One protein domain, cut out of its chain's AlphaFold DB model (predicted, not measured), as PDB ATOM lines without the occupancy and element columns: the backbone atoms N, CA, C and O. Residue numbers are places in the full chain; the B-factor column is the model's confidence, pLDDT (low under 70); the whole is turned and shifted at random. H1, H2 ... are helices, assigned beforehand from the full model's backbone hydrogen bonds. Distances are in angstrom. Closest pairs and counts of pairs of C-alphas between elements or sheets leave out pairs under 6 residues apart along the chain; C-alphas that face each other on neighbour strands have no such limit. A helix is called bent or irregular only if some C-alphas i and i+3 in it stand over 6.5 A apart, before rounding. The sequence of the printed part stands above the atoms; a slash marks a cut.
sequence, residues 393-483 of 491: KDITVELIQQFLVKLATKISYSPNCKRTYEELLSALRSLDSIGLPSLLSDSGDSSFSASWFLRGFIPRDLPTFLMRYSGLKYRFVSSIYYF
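AT A GLANCE: This is residues 393 to 483 of the 491 residues of an uncharacterized protein of Rhizophagus irregularis (UniProt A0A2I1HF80). One long helix, H1, runs along an elongated body, and shorter helices follow it in a long loop of chain: H2 and H3 fold back along H1, the chain turns through residues 441 to 450, and it returns through H4 to H5 and H6. H2 and H3 pack on H1, H6 packs on H1 near its last residues and crosses H5, and H4 touches no helix. The printed part has 91 residues with six named helices, in order H1 to H6, and no named strand; its class is all helix. It is compact, with a radius of gyration of the C-alphas of 13.2 A, and the C-alphas span 42 by 23 by 20 A.

IN THESE COORDINATES: H1, residues 393 to 412, begins at C-alpha 393 at (367.398, 355.833, 190.259) and measures 28.4 A from first to last C-alpha. H2, residues 421 to 429, is 12.2 A long, and H3, residues 436 to 440, is 6.4 A long. H4, residues 451 to 455, is 6.3 A long, with C-alpha 451 at (356.030, 352.818, 188.299). H5, residues 461 to 470, is 13.7 A long. H6, residues 474 to 481, is 10.9 A long and ends with C-alpha 481 at (350.455, 348.766, 204.950).

HOW THE PARTS SIT: H1 is the hub, touching three helices. H1 and H2 form a helical hairpin, at a steep tilt of 38 degrees, opposite ways; their closest C-alphas, of Ser 412 and Tyr 421, are 5.3 A apart. H1 touches H3 with residues 393 to 401 alone, and the closest C-alphas are those of Val 397 and Leu 436, 6.8 A. H1 touches H6 with residues 407 to 411 alone, at a steep tilt of 47 degrees, opposite ways; the closest C-alphas are those of Lys 410 and Ile 480, 6.9 A. H5 and H6 touch, about perpendicular at 73 degrees, with the C-alphas of Met 467 and Tyr 474 closest at 6.5 A. The packing is mostly crossed: of these touching pairs, the three that have a tilt include no shallow one. H2 and H5 are close but not clearly touching, at a shallow tilt of 19 degrees, opposite ways; the C-alphas of Leu 424 and Tyr 469 are closest at 7.7 A. H1 and H4 are only just apart, 8.3 A at the closest, and H4 is apart from H3 and H5 too. In H1, H2, H3, H4, H5 and H6 every O i to N i+4 pair is within hydrogen-bond range.

THE WHOLE: The C-alphas of Pro 415 and Gly 444, the two farthest apart, are 42.6 A apart. The printed part has no cut. The links H4 to H5 and H5 to H6 are tight, the other three are short, and there is no long link. The mean pLDDT of the printed part is 79.8, and residues 442 to 450 and 479 to 483 are under 70.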
ATOM      1  N   LYS A 393     367.408 357.302 190.189       85.88
ATOM      2  CA  LYS A 393     367.398 355.833 190.259       85.88
ATOM      3  C   LYS A 393     367.809 355.335 191.650       85.88
ATOM      4  O   LYS A 393     367.082 354.539 192.242       85.88
ATOM      5  N   ASP A 394     368.904 355.853 192.203       85.88
ATOM      6  CA  ASP A 394     369.424 355.448 193.517       85.88
ATOM      7  C   ASP A 394     368.472 355.842 194.650       85.88
ATOM      8  O   ASP A 394     368.181 355.025 195.524       85.88
ATOM      9  N   ILE A 395     367.899 357.049 194.587       87.19
ATOM     10  CA  ILE A 395     366.876 357.503 195.544       87.19
ATOM     11  C   ILE A 395     365.662 356.568 195.502       87.19
ATOM     12  O   ILE A 395     365.129 356.166 196.536       87.19
ATOM     13  N   THR A 396     365.223 356.186 194.303       86.81
ATOM     14  CA  THR A 396     364.084 355.281 194.121       86.81
ATOM     15  C   THR A 396     364.375 353.893 194.692       86.81
ATOM     16  O   THR A 396     363.536 353.323 195.397       86.81
ATOM     17  N   VAL A 397     365.574 353.361 194.437       87.94
ATOM     18  CA  VAL A 397     366.046 352.095 195.014       87.94
ATOM     19  C   VAL A 397     366.049 352.170 196.539       87.94
ATOM     20  O   VAL A 397     365.522 351.267 197.190       87.94
ATOM     21  N   GLU A 398     366.579 353.249 197.116       88.44
ATOM     22  CA  GLU A 398     366.622 353.446 198.563       88.44
ATOM     23  C   GLU A 398     365.213 353.479 199.175       88.44
ATOM     24  O   GLU A 398     364.944 352.758 200.138       88.44
ATOM     25  N   LEU A 399     364.282 354.239 198.589       86.38
ATOM     26  CA  LEU A 399     362.896 354.332 199.066       86.38
ATOM     27  C   LEU A 399     362.195 352.967 199.074       86.38
ATOM     28  O   LEU A 399     361.545 352.601 200.059       86.38
ATOM     29  N   ILE A 400     362.353 352.184 198.001       87.38
ATOM     30  CA  ILE A 400     361.785 350.834 197.929       87.38
ATOM     31  C   ILE A 400     362.438 349.931 198.978       87.38
ATOM     32  O   ILE A 400     361.735 349.231 199.708       87.38
ATOM     33  N   GLN A 401     363.764 349.957 199.123       89.12
ATOM     34  CA  GLN A 401     364.458 349.143 200.123       89.12
ATOM     35  C   GLN A 401     364.025 349.486 201.554       89.12
ATOM     36  O   GLN A 401     363.731 348.575 202.334       89.12
ATOM     37  N   GLN A 402     363.928 350.773 201.897       88.50
ATOM     38  CA  GLN A 402     363.445 351.226 203.203       88.50
ATOM     39  C   GLN A 402     362.005 350.766 203.460       88.50
ATOM     40  O   GLN A 402     361.683 350.317 204.565       88.50
ATOM     41  N   PHE A 403     361.141 350.828 202.443       87.81
ATOM     42  CA  PHE A 403     359.782 350.300 202.520       87.81
ATOM     43  C   PHE A 403     359.771 348.795 202.829       87.81
ATOM     44  O   PHE A 403     359.080 348.367 203.759       87.81
ATOM     45  N   LEU A 404     360.555 347.994 202.099       89.06
ATOM     46  CA  LEU A 404     360.624 346.543 202.302       89.06
ATOM     47  C   LEU A 404     361.133 346.186 203.698       89.06
ATOM     48  O   LEU A 404     360.584 345.286 204.330       89.06
ATOM     49  N   VAL A 405     362.132 346.916 204.200       89.69
ATOM     50  CA  VAL A 405     362.636 346.760 205.570       89.69
ATOM     51  C   VAL A 405     361.525 347.054 206.579       89.69
ATOM     52  O   VAL A 405     361.197 346.183 207.380       89.69
ATOM     53  N   LYS A 406     360.863 348.219 206.496       88.38
ATOM     54  CA  LYS A 406     359.747 348.587 207.392       88.38
ATOM     55  C   LYS A 406     358.629 347.537 207.379       88.38
ATOM     56  O   LYS A 406     358.061 347.211 208.426       88.38
ATOM     57  N   LEU A 407     358.306 347.008 206.200       87.31
ATOM     58  CA  LEU A 407     357.295 345.972 206.013       87.31
ATOM     59  C   LEU A 407     357.716 344.642 206.656       87.31
ATOM     60  O   LEU A 407     356.961 344.098 207.463       87.31
ATOM     61  N   ALA A 408     358.922 344.151 206.356       88.69
ATOM     62  CA  ALA A 408     359.467 342.922 206.929       88.69
ATOM     63  C   ALA A 408     359.537 343.007 208.458       88.69
ATOM     64  O   ALA A 408     359.080 342.093 209.146       88.69
ATOM     65  N   THR A 409     360.009 344.135 208.996       87.88
ATOM     66  CA  THR A 409     360.079 344.395 210.436       87.88
ATOM     67  C   THR A 409     358.702 344.244 211.086       87.88
ATOM     68  O   THR A 409     358.536 343.429 211.994       87.88
ATOM     69  N   LYS A 410     357.670 344.937 210.589       85.38
ATOM     70  CA  LYS A 410     356.319 344.869 211.179       85.38
ATOM     71  C   LYS A 410     355.675 343.496 211.087       85.38
ATOM     72  O   LYS A 410     354.969 343.093 212.007       85.38
ATOM     73  N   ILE A 411     355.895 342.787 209.986       85.88
ATOM     74  CA  ILE A 411     355.347 341.441 209.808       85.88
ATOM     75  C   ILE A 411     356.049 340.469 210.750       85.88
ATOM     76  O   ILE A 411     355.373 339.670 211.394       85.88
ATOM     77  N   SER A 412     357.370 340.583 210.890       85.81
ATOM     78  CA  SER A 412     358.154 339.724 211.778       85.81
ATOM     79  C   SER A 412     357.782 339.894 213.258       85.81
ATOM     80  O   SER A 412     357.770 338.912 213.991       85.81
ATOM     81  N   TYR A 413     357.380 341.099 213.687       84.94
ATOM     82  CA  TYR A 413     356.864 341.348 215.041       84.94
ATOM     83  C   TYR A 413     355.445 340.817 215.290       84.94
ATOM     84  O   TYR A 413     354.971 340.840 216.429       84.94
ATOM     85  N   SER A 414     354.734 340.353 214.261       81.81
ATOM     86  CA  SER A 414     353.394 339.801 214.444       81.81
ATOM     87  C   SER A 414     353.471 338.432 215.131       81.81
ATOM     88  O   SER A 414     354.158 337.544 214.623       81.81
ATOM     89  N   PRO A 415     352.707 338.186 216.213       74.38
ATOM     90  CA  PRO A 415     352.773 336.929 216.971       74.38
ATOM     91  C   PRO A 415     352.341 335.699 216.157       74.38
ATOM     92  O   PRO A 415     352.610 334.568 216.543       74.38
ATOM     93  N   ASN A 416     351.660 335.918 215.029       72.69
ATOM     94  CA  ASN A 416     351.194 334.867 214.129       72.69
ATOM     95  C   ASN A 416     352.167 334.593 212.968       72.69
ATOM     96  O   ASN A 416     351.888 333.717 212.149       72.69
ATOM     97  N   CYS A 417     353.267 335.350 212.859       79.75
ATOM     98  CA  CYS A 417     354.256 335.160 211.808       79.75
ATOM     99  C   CYS A 417     355.103 333.916 212.089       79.75
ATOM    100  O   CYS A 417     355.717 333.787 213.142       79.75
ATOM    101  N   LYS A 418     355.154 332.998 211.121       77.38
ATOM    102  CA  LYS A 418     355.901 331.732 211.239       77.38
ATOM    103  C   LYS A 418     357.344 331.804 210.728       77.38
ATOM    104  O   LYS A 418     358.046 330.799 210.771       77.38
ATOM    105  N   ARG A 419     357.756 332.945 210.176       82.19
ATOM    106  CA  ARG A 419     359.015 333.122 209.437       82.19
ATOM    107  C   ARG A 419     359.915 334.142 210.113       82.19
ATOM    108  O   ARG A 419     359.426 335.051 210.784       82.19
ATOM    109  N   THR A 420     361.222 333.989 209.913       87.06
ATOM    110  CA  THR A 420     362.221 334.935 210.415       87.06
ATOM    111  C   THR A 420     362.217 336.220 209.584       87.06
ATOM    112  O   THR A 420     361.783 336.237 208.430       87.06
ATOM    113  N   TYR A 421     362.705 337.309 210.179       89.69
ATOM    114  CA  TYR A 421     362.861 338.597 209.499       89.69
ATOM    115  C   TYR A 421     363.715 338.482 208.222       89.69
ATOM    116  O   TYR A 421     363.321 339.001 207.181       89.69
ATOM    117  N   GLU A 422     364.829 337.746 208.279       90.69
ATOM    118  CA  GLU A 422     365.748 337.582 207.141       90.69
ATOM    119  C   GLU A 422     365.116 336.803 205.979       90.69
ATOM    120  O   GLU A 422     365.244 337.199 204.819       90.69
ATOM    121  N   GLU A 423     364.368 335.732 206.275       88.75
ATOM    122  CA  GLU A 423     363.627 334.975 205.256       88.75
ATOM    123  C   GLU A 423     362.572 335.850 204.566       88.75
ATOM    124  O   GLU A 423     362.451 335.835 203.341       88.75
ATOM    125  N   LEU A 424     361.837 336.651 205.348       87.94
ATOM    126  CA  LEU A 424     360.840 337.587 204.830       87.94
ATOM    127  C   LEU A 424     361.469 338.669 203.952       87.94
ATOM    128  O   LEU A 424     360.967 338.932 202.863       87.94
ATOM    129  N   LEU A 425     362.548 339.301 204.417       90.94
ATOM    130  CA  LEU A 425     363.194 340.397 203.702       90.94
ATOM    131  C   LEU A 425     363.827 339.920 202.390       90.94
ATOM    132  O   LEU A 425     363.675 340.586 201.367       90.94
ATOM    133  N   SER A 426     364.498 338.766 202.407       90.38
ATOM    134  CA  SER A 426     365.070 338.154 201.205       90.38
ATOM    135  C   SER A 426     363.990 337.873 200.159       90.38
ATOM    136  O   SER A 426     364.097 338.310 199.014       90.38
ATOM    137  N   ALA A 427     362.890 337.242 200.575       88.44
ATOM    138  CA  ALA A 427     361.811 336.880 199.667       88.44
ATOM    139  C   ALA A 427     361.003 338.098 199.164       88.44
ATOM    140  O   ALA A 427     360.519 338.098 198.033       88.44
ATOM    141  N   LEU A 428     360.898 339.165 199.965       88.50
ATOM    142  CA  LEU A 428     360.323 340.444 199.538       88.50
ATOM    143  C   LEU A 428     361.192 341.161 198.495       88.50
ATOM    144  O   LEU A 428     360.658 341.747 197.558       88.50
ATOM    145  N   ARG A 429     362.523 341.111 198.634       89.50
ATOM    146  CA  ARG A 429     363.458 341.716 197.668       89.50
ATOM    147  C   ARG A 429     363.438 341.022 196.308       89.50
ATOM    148  O   ARG A 429     363.703 341.679 195.308       89.50
ATOM    149  N   SER A 430     363.109 339.733 196.268       87.44
ATOM    150  CA  SER A 430     362.970 338.963 195.027       87.44
ATOM    151  C   SER A 430     361.609 339.114 194.336       87.44
ATOM    152  O   SER A 430     361.355 338.410 193.367       87.44
ATOM    153  N   LEU A 431     360.700 339.955 194.845       85.38
ATOM    154  CA  LEU A 431     359.361 340.080 194.274       85.38
ATOM    155  C   LEU A 431     359.359 341.031 193.064       85.38
ATOM    156  O   LEU A 431     359.488 342.248 193.215       85.38
ATOM    157  N   ASP A 432     359.166 340.472 191.869       82.00
ATOM    158  CA  ASP A 432     359.236 341.206 190.594       82.00
ATOM    159  C   ASP A 432     358.196 342.329 190.461       82.00
ATOM    160  O   ASP A 432     358.446 343.348 189.816       82.00
ATOM    161  N   SER A 433     357.034 342.184 191.100       79.88
ATOM    162  CA  SER A 433     355.939 343.162 191.043       79.88
ATOM    163  C   SER A 433     356.235 344.487 191.743       79.88
ATOM    164  O   SER A 433     355.614 345.501 191.431       79.88
ATOM    165  N   ILE A 434     357.192 344.494 192.673       81.62
ATOM    166  CA  ILE A 434     357.695 345.709 193.326       81.62
ATOM    167  C   ILE A 434     358.748 346.390 192.438       81.62
ATOM    168  O   ILE A 434     359.051 347.562 192.636       81.62
ATOM    169  N   GLY A 435     359.306 345.660 191.463       81.00
ATOM    170  CA  GLY A 435     360.286 346.128 190.481       81.00
ATOM    171  C   GLY A 435     361.637 346.563 191.058       81.00
ATOM    172  O   GLY A 435     362.405 347.253 190.387       81.00
ATOM    173  N   LEU A 436     361.972 346.132 192.283       85.19
ATOM    174  CA  LEU A 436     363.322 346.296 192.831       85.19
ATOM    175  C   LEU A 436     364.380 345.522 192.015       85.19
ATOM    176  O   LEU A 436     365.411 346.121 191.711       85.19
ATOM    177  N   PRO A 437     364.158 344.253 191.601       84.06
ATOM    178  CA  PRO A 437     365.125 343.537 190.766       84.06
ATOM    179  C   PRO A 437     365.396 344.241 189.432       84.06
ATOM    180  O   PRO A 437     366.552 344.365 189.038       84.06
ATOM    181  N   SER A 438     364.350 344.768 188.782       81.06
ATOM    182  CA  SER A 438     364.480 345.507 187.519       81.06
ATOM    183  C   SER A 438     365.235 346.827 187.670       81.06
ATOM    184  O   SER A 438     365.975 347.212 186.775       81.06
ATOM    185  N   LEU A 439     365.089 347.516 188.808       79.38
ATOM    186  CA  LEU A 439     365.858 348.734 189.086       79.38
ATOM    187  C   LEU A 439     367.343 348.453 189.307       79.38
ATOM    188  O   LEU A 439     368.179 349.278 188.956       79.38
ATOM    189  N   LEU A 440     367.672 347.309 189.904       81.44
ATOM    190  CA  LEU A 440     369.055 346.909 190.166       81.44
ATOM    191  C   LEU A 440     369.742 346.320 188.927       81.44
ATOM    192  O   LEU A 440     370.968 346.300 188.871       81.44
ATOM    193  N   SER A 441     368.980 345.844 187.939       74.31
ATOM    194  CA  SER A 441     369.529 345.410 186.656       74.31
ATOM    195  C   SER A 441     369.786 346.602 185.734       74.31
ATOM    196  O   SER A 441     368.861 347.327 185.382       74.31
ATOM    197  N   ASP A 442     371.019 346.767 185.258       61.03
ATOM    198  CA  ASP A 442     371.386 347.793 184.263       61.03
ATOM    199  C   ASP A 442     370.941 347.453 182.826       61.03
ATOM    200  O   ASP A 442     371.427 348.028 181.852       61.03
ATOM    201  N   SER A 443     370.015 346.505 182.656       54.69
ATOM    202  CA  SER A 443     369.476 346.178 181.339       54.69
ATOM    203  C   SER A 443     368.544 347.297 180.872       54.69
ATOM    204  O   SER A 443     367.454 347.470 181.423       54.69
ATOM    205  N   GLY A 444     368.954 348.020 179.826       48.91
ATOM    206  CA  GLY A 444     368.206 349.126 179.210       48.91
ATOM    207  C   GLY A 444     366.834 348.773 178.612       48.91
ATOM    208  O   GLY A 444     366.169 349.667 178.106       48.91
ATOM    209  N   ASP A 445     366.398 347.512 178.701       44.69
ATOM    210  CA  ASP A 445     365.156 347.000 178.100       44.69
ATOM    211  C   ASP A 445     364.027 346.712 179.109       44.69
ATOM    212  O   ASP A 445     362.992 346.151 178.743       44.69
ATOM    213  N   SER A 446     364.174 347.068 180.390       43.28
ATOM    214  CA  SER A 446     363.110 346.790 181.364       43.28
ATOM    215  C   SER A 446     361.984 347.829 181.285       43.28
ATOM    216  O   SER A 446     362.158 349.007 181.589       43.28
ATOM    217  N   SER A 447     360.786 347.384 180.896       52.50
ATOM    218  CA  SER A 447     359.561 348.115 181.207       52.50
ATOM    219  C   SER A 447     359.499 348.286 182.726       52.50
ATOM    220  O   SER A 447     359.559 347.317 183.484       52.50
ATOM    221  N   PHE A 448     359.466 349.533 183.191       56.12
ATOM    222  CA  PHE A 448     359.600 349.847 184.607       56.12
ATOM    223  C   PHE A 448     358.340 349.436 185.393       56.12
ATOM    224  O   PHE A 448     357.419 350.227 185.601       56.12
ATOM    225  N   SER A 449     358.294 348.174 185.835       62.44
ATOM    226  CA  SER A 449     357.128 347.565 186.495       62.44
ATOM    227  C   SER A 449     356.739 348.266 187.805       62.44
ATOM    228  O   SER A 449     355.556 348.311 188.151       62.44
ATOM    229  N   ALA A 450     357.709 348.878 188.498       68.00
ATOM    230  CA  ALA A 450     357.502 349.543 189.784       68.00
ATOM    231  C   ALA A 450     356.817 350.914 189.689       68.00
ATOM    232  O   ALA A 450     356.421 351.449 190.725       68.00
ATOM    233  N   SER A 451     356.656 351.495 188.490       75.69
ATOM    234  CA  SER A 451     356.030 352.818 188.299       75.69
ATOM    235  C   SER A 451     354.698 352.930 189.044       75.69
ATOM    236  O   SER A 451     354.433 353.889 189.769       75.69
ATOM    237  N   TRP A 452     353.876 351.886 188.949       79.88
ATOM    238  CA  TRP A 452     352.578 351.828 189.615       79.88
ATOM    239  C   TRP A 452     352.700 351.745 191.130       79.88
ATOM    240  O   TRP A 452     351.993 352.456 191.848       79.88
ATOM    241  N   PHE A 453     353.636 350.940 191.622       84.56
ATOM    242  CA  PHE A 453     353.890 350.826 193.049       84.56
ATOM    243  C   PHE A 453     354.341 352.159 193.656       84.56
ATOM    244  O   PHE A 453     353.775 352.604 194.657       84.56
ATOM    245  N   LEU A 454     355.257 352.864 192.988       83.56
ATOM    246  CA  LEU A 454     355.704 354.200 193.387       83.56
ATOM    247  C   LEU A 454     354.584 355.239 193.336       83.56
ATOM    248  O   LEU A 454     354.545 356.148 194.159       83.56
ATOM    249  N   ARG A 455     353.619 355.090 192.424       82.06
ATOM    250  CA  ARG A 455     352.422 355.945 192.372       82.06
ATOM    251  C   ARG A 455     351.399 355.641 193.474       82.06
ATOM    252  O   ARG A 455     350.462 356.418 193.661       82.06
ATOM    253  N   GLY A 456     351.592 354.560 194.232       81.06
ATOM    254  CA  GLY A 456     350.739 354.149 195.346       81.06
ATOM    255  C   GLY A 456     349.738 353.039 195.013       81.06
ATOM    256  O   GLY A 456     348.816 352.816 195.798       81.06
ATOM    257  N   PHE A 457     349.895 352.352 193.879       84.12
ATOM    258  CA  PHE A 457     349.103 351.173 193.528       84.12
ATOM    259  C   PHE A 457     349.777 349.912 194.070       84.12
ATOM    260  O   PHE A 457     350.903 349.593 193.707       84.12
ATOM    261  N   ILE A 458     349.096 349.181 194.946       86.44
ATOM    262  CA  ILE A 458     349.640 347.981 195.584       86.44
ATOM    263  C   ILE A 458     349.478 346.780 194.641       86.44
ATOM    264  O   ILE A 458     348.344 346.474 194.271       86.44
ATOM    265  N   PRO A 459     350.557 346.066 194.272       87.62
ATOM    266  CA  PRO A 459     350.451 344.840 193.485       87.62
ATOM    267  C   PRO A 459     349.646 343.759 194.214       87.62
ATOM    268  O   PRO A 459     349.753 343.615 195.429       87.62
ATOM    269  N   ARG A 460     348.822 342.989 193.497       84.88
ATOM    270  CA  ARG A 460     347.919 341.968 194.068       84.88
ATOM    271  C   ARG A 460     348.654 340.741 194.605       84.88
ATOM    272  O   ARG A 460     348.204 340.083 195.550       84.88
ATOM    273  N   ASP A 461     349.779 340.412 194.000       86.31
ATOM    274  CA  ASP A 461     350.650 339.322 194.416       86.31
ATOM    275  C   ASP A 461     351.350 339.630 195.742       86.31
ATOM    276  O   ASP A 461     351.548 338.714 196.526       86.31
ATOM    277  N   LEU A 462     351.618 340.894 196.066       86.94
ATOM    278  CA  LEU A 462     352.260 341.300 197.315       86.94
ATOM    279  C   LEU A 462     351.470 340.915 198.595       86.94
ATOM    280  O   LEU A 462     352.020 340.204 199.445       86.94
ATOM    281  N   PRO A 463     350.188 341.287 198.795       84.81
ATOM    282  CA  PRO A 463     349.424 340.828 199.954       84.81
ATOM    283  C   PRO A 463     349.194 339.314 199.914       84.81
ATOM    284  O   PRO A 463     349.214 338.670 200.963       84.81
ATOM    285  N   THR A 464     349.029 338.725 198.726       84.56
ATOM    286  CA  THR A 464     348.886 337.270 198.547       84.56
ATOM    287  C   THR A 464     350.135 336.523 199.014       84.56
ATOM    288  O   THR A 464     350.045 335.557 199.776       84.56
ATOM    289  N   PHE A 465     351.302 337.015 198.612       85.62
ATOM    290  CA  PHE A 465     352.616 336.543 199.006       85.62
ATOM    291  C   PHE A 465     352.764 336.627 200.522       85.62
ATOM    292  O   PHE A 465     353.052 335.620 201.164       85.62
ATOM    293  N   LEU A 466     352.456 337.779 201.122       84.31
ATOM    294  CA  LEU A 466     352.545 337.947 202.568       84.31
ATOM    295  C   LEU A 466     351.609 337.014 203.329       84.31
ATOM    296  O   LEU A 466     352.039 336.408 204.306       84.31
ATOM    297  N   MET A 467     350.358 336.848 202.895       85.88
ATOM    298  CA  MET A 467     349.432 335.904 203.528       85.88
ATOM    299  C   MET A 467     349.972 334.471 203.472       85.88
ATOM    300  O   MET A 467     349.983 333.776 204.490       85.88
ATOM    301  N   ARG A 468     350.474 334.041 202.308       82.88
ATOM    302  CA  ARG A 468     351.027 332.695 202.109       82.88
ATOM    303  C   ARG A 468     352.311 332.469 202.910       82.88
ATOM    304  O   ARG A 468     352.495 331.391 203.467       82.88
ATOM    305  N   TYR A 469     353.186 333.469 202.962       78.75
ATOM    306  CA  TYR A 469     354.523 333.349 203.537       78.75
ATOM    307  C   TYR A 469     354.526 333.545 205.059       78.75
ATOM    308  O   TYR A 469     355.180 332.792 205.776       78.75
ATOM    309  N   SER A 470     353.753 334.507 205.573       78.38
ATOM    310  CA  SER A 470     353.662 334.798 207.014       78.38
ATOM    311  C   SER A 470     352.549 334.026 207.735       78.38
ATOM    312  O   SER A 470     352.612 333.872 208.952       78.38
ATOM    313  N   GLY A 471     351.536 333.529 207.014       77.81
ATOM    314  CA  GLY A 471     350.339 332.908 207.596       77.81
ATOM    315  C   GLY A 471     349.306 333.910 208.131       77.81
ATOM    316  O   GLY A 471     348.325 333.509 208.762       77.81
ATOM    317  N   LEU A 472     349.510 335.212 207.903       81.31
ATOM    318  CA  LEU A 472     348.587 336.261 208.328       81.31
ATOM    319  C   LEU A 472     347.332 336.303 207.454       81.31
ATOM    320  O   LEU A 472     347.365 336.048 206.255       81.31
ATOM    321  N   LYS A 473     346.204 336.692 208.058       82.38
ATOM    322  CA  LYS A 473     344.968 336.972 207.313       82.38
ATOM    323  C   LYS A 473     345.062 338.339 206.635       82.38
ATOM    324  O   LYS A 473     345.632 339.268 207.206       82.38
ATOM    325  N   TYR A 474     344.380 338.493 205.502       80.06
ATOM    326  CA  TYR A 474     344.318 339.738 204.723       80.06
ATOM    327  C   TYR A 474     344.076 340.996 205.567       80.06
ATOM    328  O   TYR A 474     344.755 342.000 205.397       80.06
ATOM    329  N   ARG A 475     343.161 340.936 206.544       76.19
ATOM    330  CA  ARG A 475     342.843 342.076 207.420       76.19
ATOM    331  C   ARG A 475     344.053 342.577 208.223       76.19
ATOM    332  O   ARG A 475     344.182 343.778 208.426       76.19
ATOM    333  N   PHE A 476     344.927 341.668 208.660       74.12
ATOM    334  CA  PHE A 476     346.164 342.028 209.356       74.12
ATOM    335  C   PHE A 476     347.208 342.567 208.383       74.12
ATOM    336  O   PHE A 476     347.833 343.579 208.677       74.12
ATOM    337  N   VAL A 477     347.348 341.949 207.207       73.94
ATOM    338  CA  VAL A 477     348.250 342.444 206.158       73.94
ATOM    339  C   VAL A 477     347.858 343.868 205.769       73.94
ATOM    340  O   VAL A 477     348.681 344.763 205.897       73.94
ATOM    341  N   SER A 478     346.583 344.102 205.447       71.75
ATOM    342  CA  SER A 478     346.018 345.428 205.184       71.75
ATOM    343  C   SER A 478     346.413 346.421 206.278       71.75
ATOM    344  O   SER A 478     347.025 347.434 205.960       71.75
ATOM    345  N   SER A 479     346.192 346.086 207.561       67.38
ATOM    346  CA  SER A 479     346.510 346.959 208.708       67.38
ATOM    347  C   SER A 479     347.985 347.403 208.797       67.38
ATOM    348  O   SER A 479     348.271 348.482 209.307       67.38
ATOM    349  N   ILE A 480     348.919 346.603 208.273       69.31
ATOM    350  CA  ILE A 480     350.363 346.875 208.319       69.31
ATOM    351  C   ILE A 480     350.780 347.887 207.240       69.31
ATOM    352  O   ILE A 480     351.637 348.735 207.507       69.31
ATOM    353  N   TYR A 481     350.153 347.846 206.057       66.50
ATOM    354  CA  TYR A 481     350.455 348.766 204.950       66.50
ATOM    355  C   TYR A 481     350.133 350.220 205.285       66.50
ATOM    356  O   TYR A 481     350.886 351.105 204.890       66.50
ATOM    357  N   TYR A 482     349.094 350.462 206.089       55.09
ATOM    358  CA  TYR A 482     348.698 351.814 206.502       55.09
ATOM    359  C   TYR A 482     349.819 352.619 207.167       55.09
ATOM    360  O   TYR A 482     349.789 353.842 207.122       55.09
ATOM    361  N   PHE A 483     350.795 351.946 207.780       44.69
ATOM    362  CA  PHE A 483     351.867 352.580 208.547       44.69
ATOM    363  C   PHE A 483     353.236 352.513 207.857       44.69
ATOM    364  O   PHE A 483     354.235 352.920 208.444       44.69
TER     365      PHE A 483